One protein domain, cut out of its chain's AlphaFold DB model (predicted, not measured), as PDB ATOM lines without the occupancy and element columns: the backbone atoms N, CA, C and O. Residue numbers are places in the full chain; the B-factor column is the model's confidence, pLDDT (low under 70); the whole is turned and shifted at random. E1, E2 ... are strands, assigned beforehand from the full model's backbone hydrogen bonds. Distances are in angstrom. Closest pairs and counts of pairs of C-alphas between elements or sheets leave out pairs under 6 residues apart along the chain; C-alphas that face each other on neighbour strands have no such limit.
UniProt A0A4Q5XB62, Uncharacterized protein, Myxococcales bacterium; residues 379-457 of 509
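This is residues 379 to 457 of the 509 residues of an uncharacterized protein of Myxococcales bacterium (UniProt A0A4Q5XB62). With little regular structure, this is a rod of small strand units end to end: the three-stranded sheet E1 E2 E3, the hairpin E4 and E5 packed on it, then the sheet E6 E7 E8 and a closing loop. Each three-stranded sheet is a meander, each strand the antiparallel neighbour of the one before. The 79 printed residues, all strand by class, have eight named strands with 31 residues. The whole is loose, radius of gyration of the C-alphas 15.9 A, spanning 54 by 18 by 16 A.

E1, residues 379 to 381, begins at C-alpha 379 (201.650, 221.722, 181.635). E2 is 384 to 388, 13.0 A; E3 395 to 399, 12.6 A; E4 403 to 405; E5 410 to 412; E6 419 to 422; E7 425 to 428. E8, 438 to 441, ends at C-alpha 441 (223.010, 224.886, 152.312).

N 379 and O 386 of E1 and E2 are 2.9 A apart; N 385 and O 398 of E2 and E3, 2.8 A. The closest C-alphas of E1 and E4, Cys 380 and Cys 404, are 5.8 A apart. E5 and E6 are apart.

The farthest C-alphas, Thr 393 and Thr 444, are 54.4 A apart. The printed part has no cut; residue 452 is under 70 in pLDDT.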
ATOM      1  N   ASN A 379     201.870 220.296 181.440       94.75
ATOM      2  CA  ASN A 379     201.650 221.722 181.635       94.75
ATOM      3  C   ASN A 379     202.981 222.469 181.478       94.75
ATOM      4  O   ASN A 379     204.048 221.938 181.791       94.75
ATOM      5  N   CYS A 380     202.924 223.715 181.010       94.62
ATOM      6  CA  CYS A 380     204.101 224.562 180.827       94.62
ATOM      7  C   CYS A 380     204.062 225.763 181.770       94.62
ATOM      8  O   CYS A 380     203.090 226.516 181.769       94.62
ATOM      9  N   ALA A 381     205.149 225.996 182.510       94.50
ATOM     10  CA  ALA A 381     205.390 227.266 183.193       94.50
ATOM     11  C   ALA A 381     206.681 227.891 182.645       94.50
ATOM     12  O   ALA A 381     207.795 227.510 183.009       94.50
ATOM     13  N   GLY A 382     206.534 228.829 181.708       92.50
ATOM     14  CA  GLY A 382     207.666 229.388 180.969       92.50
ATOM     15  C   GLY A 382     208.381 228.316 180.141       92.50
ATOM     16  O   GLY A 382     207.775 227.695 179.272       92.50
ATOM     17  N   LYS A 383     209.674 228.100 180.410       93.88
ATOM     18  CA  LYS A 383     210.479 227.049 179.765       93.88
ATOM     19  C   LYS A 383     210.449 225.711 180.508       93.88
ATOM     20  O   LYS A 383     211.116 224.787 180.069       93.88
ATOM     21  N   THR A 384     209.732 225.580 181.619       94.12
ATOM     22  CA  THR A 384     209.682 224.321 182.373       94.12
ATOM     23  C   THR A 384     208.447 223.521 181.982       94.12
ATOM     24  O   THR A 384     207.320 223.993 182.141       94.12
ATOM     25  N   LEU A 385     208.679 222.309 181.485       94.81
ATOM     26  CA  LEU A 385     207.680 221.290 181.214       94.81
ATOM     27  C   LEU A 385     207.424 220.469 182.475       94.81
ATOM     28  O   LEU A 385     208.352 219.947 183.091       94.81
ATOM     29  N   PHE A 386     206.156 220.343 182.831       96.06
ATOM     30  CA  PHE A 386     205.664 219.513 183.919       96.06
ATOM     31  C   PHE A 386     204.904 218.357 183.285       96.06
ATOM     32  O   PHE A 386     203.831 218.593 182.744       96.06
ATOM     33  N   VAL A 387     205.427 217.132 183.347       94.50
ATOM     34  CA  VAL A 387     204.730 215.933 182.843       94.50
ATOM     35  C   VAL A 387     204.271 215.087 184.020       94.50
ATOM     36  O   VAL A 387     205.066 214.791 184.914       94.50
ATOM     37  N   CYS A 388     202.999 214.701 184.039       96.75
ATOM     38  CA  CYS A 388     202.452 213.813 185.057       96.75
ATOM     39  C   CYS A 388     203.270 212.519 185.108       96.75
ATOM     40  O   CYS A 388     203.455 211.845 184.091       96.75
ATOM     41  N   ASN A 389     203.786 212.168 186.285       93.25
ATOM     42  CA  ASN A 389     204.556 210.940 186.428       93.25
ATOM     43  C   ASN A 389     203.657 209.706 186.230       93.25
ATOM     44  O   ASN A 389     202.444 209.758 186.429       93.25
ATOM     45  N   ALA A 390     204.247 208.558 185.885       92.69
ATOM     46  CA  ALA A 390     203.485 207.318 185.687       92.69
ATOM     47  C   ALA A 390     202.677 206.907 186.938       92.69
ATOM     48  O   ALA A 390     201.616 206.301 186.826       92.69
ATOM     49  N   GLY A 391     203.158 207.280 188.131       92.44
ATOM     50  CA  GLY A 391     202.458 207.071 189.397       92.44
ATOM     51  C   GLY A 391     201.260 207.998 189.629       92.44
ATOM     52  O   GLY A 391     200.456 207.710 190.507       92.44
ATOM     53  N   ARG A 392     201.098 209.077 188.854       96.38
ATOM     54  CA  ARG A 392     200.085 210.134 189.039       96.38
ATOM     55  C   ARG A 392     200.096 210.783 190.431       96.38
ATOM     56  O   ARG A 392     199.082 211.318 190.880       96.38
ATOM     57  N   THR A 393     201.240 210.738 191.112       94.94
ATOM     58  CA  THR A 393     201.459 211.362 192.427       94.94
ATOM     59  C   THR A 393     201.948 212.806 192.311       94.94
ATOM     60  O   THR A 393     201.954 213.531 193.300       94.94
ATOM     61  N   GLY A 394     202.336 213.245 191.111       94.56
ATOM     62  CA  GLY A 394     202.745 214.617 190.840       94.56
ATOM     63  C   GLY A 394     203.354 214.783 189.451       94.56
ATOM     64  O   GLY A 394     203.316 213.875 188.619       94.56
ATOM     65  N   PHE A 395     203.946 215.950 189.210       95.19
ATOM     66  CA  PHE A 395     204.602 216.272 187.946       95.19
ATOM     67  C   PHE A 395     206.124 216.132 188.050       95.19
ATOM     68  O   PHE A 395     206.743 216.616 188.998       95.19
ATOM     69  N   VAL A 396     206.730 215.516 187.038       94.06
ATOM     70  CA  VAL A 396     208.176 215.539 186.803       94.06
ATOM     71  C   VAL A 396     208.501 216.807 186.026       94.06
ATOM     72  O   VAL A 396     207.874 217.101 185.008       94.06
ATOM     73  N   GLN A 397     209.482 217.558 186.515       95.94
ATOM     74  CA  GLN A 397     209.889 218.830 185.928       95.94
ATOM     75  C   GLN A 397     211.060 218.627 184.969       95.94
ATOM     76  O   GLN A 397     212.037 217.963 185.308       95.94
ATOM     77  N   THR A 398     210.980 219.226 183.786       94.56
ATOM     78  CA  THR A 398     212.057 219.254 182.792       94.56
ATOM     79  C   THR A 398     212.197 220.666 182.236       94.56
ATOM     80  O   THR A 398     211.237 221.239 181.731       94.56
ATOM     81  N   THR A 399     213.387 221.258 182.321       94.44
ATOM     82  CA  THR A 399     213.642 222.592 181.758       94.44
ATOM     83  C   THR A 399     213.971 222.481 180.271       94.44
ATOM     84  O   THR A 399     214.972 221.873 179.896       94.44
ATOM     85  N   CYS A 400     213.147 223.089 179.422       92.12
ATOM     86  CA  CYS A 400     213.281 223.070 177.973       92.12
ATOM     87  C   CYS A 400     214.298 224.108 177.467       92.12
ATOM     88  O   CYS A 400     214.358 225.227 177.990       92.12
ATOM     89  N   PRO A 401     215.069 223.797 176.406       87.38
ATOM     90  CA  PRO A 401     216.057 224.726 175.855       87.38
ATOM     91  C   PRO A 401     215.423 226.017 175.314       87.38
ATOM     92  O   PRO A 401     215.894 227.129 175.595       87.38
ATOM     93  N   VAL A 402     214.325 225.885 174.559       87.56
ATOM     94  CA  VAL A 402     213.689 227.016 173.870       87.56
ATOM     95  C   VAL A 402     212.240 227.193 174.301       87.56
ATOM     96  O   VAL A 402     211.945 228.202 174.943       87.56
ATOM     97  N   ILE A 403     211.360 226.244 173.976       89.19
ATOM     98  CA  ILE A 403     209.916 226.330 174.234       89.19
ATOM     99  C   ILE A 403     209.445 225.036 174.899       89.19
ATOM    100  O   ILE A 403     209.966 223.956 174.630       89.19
ATOM    101  N   CYS A 404     208.489 225.174 175.809       92.19
ATOM    102  CA  CYS A 404     207.762 224.057 176.387       92.19
ATOM    103  C   CYS A 404     206.508 223.781 175.546       92.19
ATOM    104  O   CYS A 404     205.711 224.699 175.340       92.19
ATOM    105  N   ASP A 405     206.336 222.541 175.081       92.19
ATOM    106  CA  ASP A 405     205.172 222.097 174.313       92.19
ATOM    107  C   ASP A 405     204.317 221.140 175.157       92.19
ATOM    108  O   ASP A 405     204.551 219.930 175.231       92.19
ATOM    109  N   ALA A 406     203.308 221.708 175.821       91.00
ATOM    110  CA  ALA A 406     202.361 220.956 176.638       91.00
ATOM    111  C   ALA A 406     201.466 220.025 175.804       91.00
ATOM    112  O   ALA A 406     201.059 218.982 176.305       91.00
ATOM    113  N   LEU A 407     201.165 220.365 174.543       88.88
ATOM    114  CA  LEU A 407     200.243 219.578 173.718       88.88
ATOM    115  C   LEU A 407     200.838 218.209 173.376       88.88
ATOM    116  O   LEU A 407     200.122 217.211 173.363       88.88
ATOM    117  N   ASN A 408     202.149 218.174 173.134       89.56
ATOM    118  CA  ASN A 408     202.887 216.950 172.827       89.56
ATOM    119  C   ASN A 408     203.701 216.411 174.019       89.56
ATOM    120  O   ASN A 408     204.453 215.453 173.853       89.56
ATOM    121  N   ALA A 409     203.561 217.010 175.210       92.00
ATOM    122  CA  ALA A 409     204.268 216.631 176.435       92.00
ATOM    123  C   ALA A 409     205.802 216.530 176.278       92.00
ATOM    124  O   ALA A 409     206.433 215.612 176.807       92.00
ATOM    125  N   GLN A 410     206.415 217.472 175.558       92.56
ATOM    126  CA  GLN A 410     207.845 217.444 175.235       92.56
ATOM    127  C   GLN A 410     208.465 218.847 175.181       92.56
ATOM    128  O   GLN A 410     207.783 219.871 175.231       92.56
ATOM    129  N   CYS A 411     209.796 218.896 175.128       92.31
ATOM    130  CA  CYS A 411     210.538 220.140 174.965       92.31
ATOM    131  C   CYS A 411     210.878 220.367 173.495       92.31
ATOM    132  O   CYS A 411     211.465 219.492 172.859       92.31
ATOM    133  N   ASP A 412     210.585 221.559 172.984       90.19
ATOM    134  CA  ASP A 412     210.951 221.951 171.627       90.19
ATOM    135  C   ASP A 412     212.376 222.509 171.587       90.19
ATOM    136  O   ASP A 412     212.803 223.303 172.439       90.19
ATOM    137  N   VAL A 413     213.116 222.113 170.551       87.88
ATOM    138  CA  VAL A 413     214.482 222.594 170.299       87.88
ATOM    139  C   VAL A 413     214.491 223.924 169.543       87.88
ATOM    140  O   VAL A 413     215.508 224.615 169.536       87.88
ATOM    141  N   CYS A 414     213.379 224.302 168.910       85.94
ATOM    142  CA  CYS A 414     213.195 225.567 168.203       85.94
ATOM    143  C   CYS A 414     211.701 225.907 168.064       85.94
ATOM    144  O   CYS A 414     210.849 225.039 168.197       85.94
ATOM    145  N   ALA A 415     211.361 227.170 167.788       84.56
ATOM    146  CA  ALA A 415     209.970 227.546 167.522       84.56
ATOM    147  C   ALA A 415     209.512 227.000 166.151       84.56
ATOM    148  O   ALA A 415     210.246 227.213 165.181       84.56
ATOM    149  N   PRO A 416     208.339 226.343 166.026       85.12
ATOM    150  CA  PRO A 416     207.864 225.792 164.756       85.12
ATOM    151  C   PRO A 416     207.941 226.791 163.594       85.12
ATOM    152  O   PRO A 416     207.489 227.931 163.699       85.12
ATOM    153  N   GLY A 417     208.555 226.380 162.483       85.31
ATOM    154  CA  GLY A 417     208.763 227.221 161.301       85.31
ATOM    155  C   GLY A 417     209.867 228.281 161.418       85.31
ATOM    156  O   GLY A 417     210.213 228.881 160.395       85.31
ATOM    157  N   ALA A 418     210.455 228.497 162.602       88.25
ATOM    158  CA  ALA A 418     211.540 229.453 162.779       88.25
ATOM    159  C   ALA A 418     212.779 229.030 161.991       88.25
ATOM    160  O   ALA A 418     213.185 227.867 161.998       88.25
ATOM    161  N   LYS A 419     213.394 229.999 161.319       88.06
ATOM    162  CA  LYS A 419     214.622 229.802 160.560       88.06
ATOM    163  C   LYS A 419     215.813 230.279 161.382       88.06
ATOM    164  O   LYS A 419     215.753 231.345 161.988       88.06
ATOM    165  N   SER A 420     216.884 229.501 161.387       88.31
ATOM    166  CA  SER A 420     218.140 229.839 162.052       88.31
ATOM    167  C   SER A 420     219.311 229.568 161.116       88.31
ATOM    168  O   SER A 420     219.295 228.595 160.361       88.31
ATOM    169  N   CYS A 421     220.320 230.431 161.165       86.75
ATOM    170  CA  CYS A 421     221.560 230.254 160.424       86.75
ATOM    171  C   CYS A 421     222.616 229.616 161.329       86.75
ATOM    172  O   CYS A 421     222.958 230.172 162.371       86.75
ATOM    173  N   ASP A 422     223.170 228.487 160.899       87.12
ATOM    174  CA  ASP A 422     224.337 227.847 161.508       87.12
ATOM    175  C   ASP A 422     225.498 227.901 160.502       87.12
ATOM    176  O   ASP A 422     225.720 226.993 159.695       87.12
ATOM    177  N   GLY A 423     226.151 229.065 160.442       85.38
ATOM    178  CA  GLY A 423     227.181 229.380 159.450       85.38
ATOM    179  C   GLY A 423     226.639 229.431 158.015       85.38
ATOM    180  O   GLY A 423     226.079 230.438 157.583       85.38
ATOM    181  N   LYS A 424     226.839 228.346 157.259       86.38
ATOM    182  CA  LYS A 424     226.382 228.196 155.861       86.38
ATOM    183  C   LYS A 424     225.035 227.488 155.746       86.38
ATOM    184  O   LYS A 424     224.437 227.481 154.677       86.38
ATOM    185  N   LEU A 425     224.557 226.901 156.838       88.50
ATOM    186  CA  LEU A 425     223.375 226.060 156.850       88.50
ATOM    187  C   LEU A 425     222.175 226.871 157.335       88.50
ATOM    188  O   LEU A 425     222.093 227.226 158.511       88.50
ATOM    189  N   LEU A 426     221.232 227.145 156.437       88.31
ATOM    190  CA  LEU A 426     219.916 227.632 156.817       88.31
ATOM    191  C   LEU A 426     219.108 226.431 157.311       88.31
ATOM    192  O   LEU A 426     218.774 225.536 156.536       88.31
ATOM    193  N   LYS A 427     218.796 226.399 158.603       90.31
ATOM    194  CA  LYS A 427     217.932 225.385 159.210       90.31
ATOM    195  C   LYS A 427     216.549 225.979 159.426       90.31
ATOM    196  O   LYS A 427     216.431 227.138 159.820       90.31
ATOM    197  N   GLN A 428     215.505 225.196 159.187       90.62
ATOM    198  CA  GLN A 428     214.141 225.585 159.528       90.62
ATOM    199  C   GLN A 428     213.582 224.581 160.512       90.62
ATOM    200  O   GLN A 428     213.623 223.381 160.263       90.62
ATOM    201  N   CYS A 429     213.058 225.084 161.620       89.81
ATOM    202  CA  CYS A 429     212.344 224.263 162.568       89.81
ATOM    203  C   CYS A 429     211.141 223.618 161.880       89.81
ATOM    204  O   CYS A 429     210.351 224.313 161.233       89.81
ATOM    205  N   ASN A 430     210.999 222.301 162.006       86.75
ATOM    206  CA  ASN A 430     209.835 221.600 161.484       86.75
ATOM    207  C   ASN A 430     208.545 222.103 162.162       86.75
ATOM    208  O   ASN A 430     208.568 222.868 163.129       86.75
ATOM    209  N   SER A 431     207.391 221.678 161.652       87.38
ATOM    210  CA  SER A 431     206.091 222.094 162.193       87.38
ATOM    211  C   SER A 431     205.851 221.654 163.642       87.38
ATOM    212  O   SER A 431     204.917 222.155 164.256       87.38
ATOM    213  N   THR A 432     206.660 220.735 164.180       83.44
ATOM    214  CA  THR A 432     206.535 220.220 165.550       83.44
ATOM    215  C   THR A 432     207.537 220.813 166.532       83.44
ATOM    216  O   THR A 432     207.535 220.393 167.674       83.44
ATOM    217  N   GLY A 433     208.434 221.717 166.123       87.56
ATOM    218  CA  GLY A 433     209.409 222.305 167.054       87.56
ATOM    219  C   GLY A 433     210.572 221.382 167.457       87.56
ATOM    220  O   GLY A 433     211.513 221.813 168.126       87.56
ATOM    221  N   GLN A 434     210.539 220.111 167.036       87.94
ATOM    222  CA  GLN A 434     211.399 219.031 167.544       87.94
ATOM    223  C   GLN A 434     212.735 218.887 166.819       87.94
ATOM    224  O   GLN A 434     213.687 218.319 167.351       87.94
ATOM    225  N   ALA A 435     212.831 219.396 165.597       84.88
ATOM    226  CA  ALA A 435     214.074 219.383 164.851       84.88
ATOM    227  C   ALA A 435     214.169 220.627 163.979       84.88
ATOM    228  O   ALA A 435     213.175 221.079 163.415       84.88
ATOM    229  N   ALA A 436     215.390 221.124 163.809       86.94
ATOM    230  CA  ALA A 436     215.730 222.119 162.803       86.94
ATOM    231  C   ALA A 436     216.535 221.438 161.684       86.94
ATOM    232  O   ALA A 436     217.762 221.592 161.649       86.94
ATOM    233  N   PRO A 437     215.902 220.620 160.815       86.69
ATOM    234  CA  PRO A 437     216.601 220.050 159.674       86.69
ATOM    235  C   PRO A 437     217.191 221.156 158.796       86.69
ATOM    236  O   PRO A 437     216.746 222.310 158.800       86.69
ATOM    237  N   LEU A 438     218.210 220.780 158.029       86.94
ATOM    238  CA  LEU A 438     218.766 221.640 157.000       86.94
ATOM    239  C   LEU A 438     217.666 221.971 155.984       86.94
ATOM    240  O   LEU A 438     217.175 221.077 155.300       86.94
ATOM    241  N   LEU A 439     217.283 223.244 155.899       89.81
ATOM    242  CA  LEU A 439     216.383 223.741 154.863       89.81
ATOM    243  C   LEU A 439     217.168 223.963 153.570       89.81
ATOM    244  O   LEU A 439     216.711 223.583 152.496       89.81
ATOM    245  N   LEU A 440     218.343 224.589 153.677       89.50
ATOM    246  CA  LEU A 440     219.189 224.905 152.531       89.50
ATOM    247  C   LEU A 440     220.649 225.102 152.961       89.50
ATOM    248  O   LEU A 440     220.921 225.789 153.946       89.50
ATOM    249  N   ASP A 441     221.592 224.528 152.212       89.00
ATOM    250  CA  ASP A 441     223.010 224.886 152.312       89.00
ATOM    251  C   ASP A 441     223.278 226.088 151.399       89.00
ATOM    252  O   ASP A 441     223.169 226.001 150.175       89.00
ATOM    253  N   CYS A 442     223.611 227.226 151.999       86.75
ATOM    254  CA  CYS A 442     223.882 228.474 151.299       86.75
ATOM    255  C   CYS A 442     225.280 228.506 150.646       86.75
ATOM    256  O   CYS A 442     225.685 229.526 150.078       86.75
ATOM    257  N   GLY A 443     226.049 227.416 150.743       85.38
ATOM    258  CA  GLY A 443     227.362 227.276 150.132       85.38
ATOM    259  C   GLY A 443     228.361 228.316 150.645       85.38
ATOM    260  O   GLY A 443     228.363 228.703 151.812       85.38
ATOM    261  N   THR A 444     229.251 228.794 149.775       81.44
ATOM    262  CA  THR A 444     230.265 229.802 150.141       81.44
ATOM    263  C   THR A 444     229.682 231.169 150.491       81.44
ATOM    264  O   THR A 444     230.369 231.950 151.142       81.44
ATOM    265  N   LYS A 445     228.430 231.449 150.108       80.38
ATOM    266  CA  LYS A 445     227.782 232.755 150.288       80.38
ATOM    267  C   LYS A 445     227.293 232.984 151.724       80.38
ATOM    268  O   LYS A 445     227.168 234.128 152.153       80.38
ATOM    269  N   GLY A 446     227.087 231.909 152.489       84.00
ATOM    270  CA  GLY A 446     226.643 231.970 153.883       84.00
ATOM    271  C   GLY A 446     225.155 232.308 154.051       84.00
ATOM    272  O   GLY A 446     224.428 232.538 153.085       84.00
ATOM    273  N   CYS A 447     224.705 232.299 155.303       85.06
ATOM    274  CA  CYS A 447     223.331 232.578 155.718       85.06
ATOM    275  C   CYS A 447     223.316 233.809 156.632       85.06
ATOM    276  O   CYS A 447     224.188 233.927 157.496       85.06
ATOM    277  N   THR A 448     222.337 234.705 156.474       82.31
ATOM    278  CA  THR A 448     222.208 235.898 157.331       82.31
ATOM    279  C   THR A 448     221.053 235.727 158.326       82.31
ATOM    280  O   THR A 448     219.903 235.568 157.898       82.31
ATOM    281  N   PRO A 449     221.314 235.747 159.652       80.00
ATOM    282  CA  PRO A 449     220.263 235.628 160.656       80.00
ATOM    283  C   PRO A 449     219.436 236.921 160.714       80.00
ATOM    284  O   PRO A 449     219.946 237.971 161.096       80.00
ATOM    285  N   ASN A 450     218.150 236.843 160.363       79.00
ATOM    286  CA  ASN A 450     217.212 237.974 160.426       79.00
ATOM    287  C   ASN A 450     215.886 237.556 161.089       79.00
ATOM    288  O   ASN A 450     214.802 237.645 160.508       79.00
ATOM    289  N   GLY A 451     215.982 236.991 162.296       75.25
ATOM    290  CA  GLY A 451     214.836 236.437 163.022       75.25
ATOM    291  C   GLY A 451     214.102 235.360 162.213       75.25
ATOM    292  O   GLY A 451     214.723 234.459 161.645       75.25
ATOM    293  N   ALA A 452     212.773 235.473 162.118       69.38
ATOM    294  CA  ALA A 452     211.936 234.570 161.319       69.38
ATOM    295  C   ALA A 452     212.230 234.624 159.804       69.38
ATOM    296  O   ALA A 452     211.874 233.694 159.077       69.38
ATOM    297  N   ALA A 453     212.909 235.671 159.326       75.19
ATOM    298  CA  ALA A 453     213.239 235.890 157.922       75.19
ATOM    299  C   ALA A 453     214.705 235.565 157.598       75.19
ATOM    300  O   ALA A 453     215.290 236.207 156.736       75.19
ATOM    301  N   SER A 454     215.328 234.593 158.267       83.81
ATOM    302  CA  SER A 454     216.676 234.148 157.877       83.81
ATOM    303  C   SER A 454     216.662 233.543 156.457       83.81
ATOM    304  O   SER A 454     215.778 232.741 156.132       83.81
ATOM    305  N   TYR A 455     217.621 233.930 155.609       84.62
ATOM    306  CA  TYR A 455     217.738 233.495 154.208       84.62
ATOM    307  C   TYR A 455     219.201 233.256 153.800       84.62
ATOM    308  O   TYR A 455     220.134 233.710 154.466       84.62
ATOM    309  N   CYS A 456     219.395 232.519 152.702       85.44
ATOM    310  CA  CYS A 456     220.706 232.352 152.079       85.44
ATOM    311  C   CYS A 456     221.088 233.596 151.282       85.44
ATOM    312  O   CYS A 456     220.270 234.118 150.530       85.44
ATOM    313  N   ASN A 457     222.338 234.030 151.412       82.50
ATOM    314  CA  ASN A 457     222.836 235.193 150.692       82.50
ATOM    315  C   ASN A 457     222.910 234.900 149.183       82.50
ATOM    316  O   ASN A 457     223.441 233.867 148.766       82.50
TER     317      ASN A 457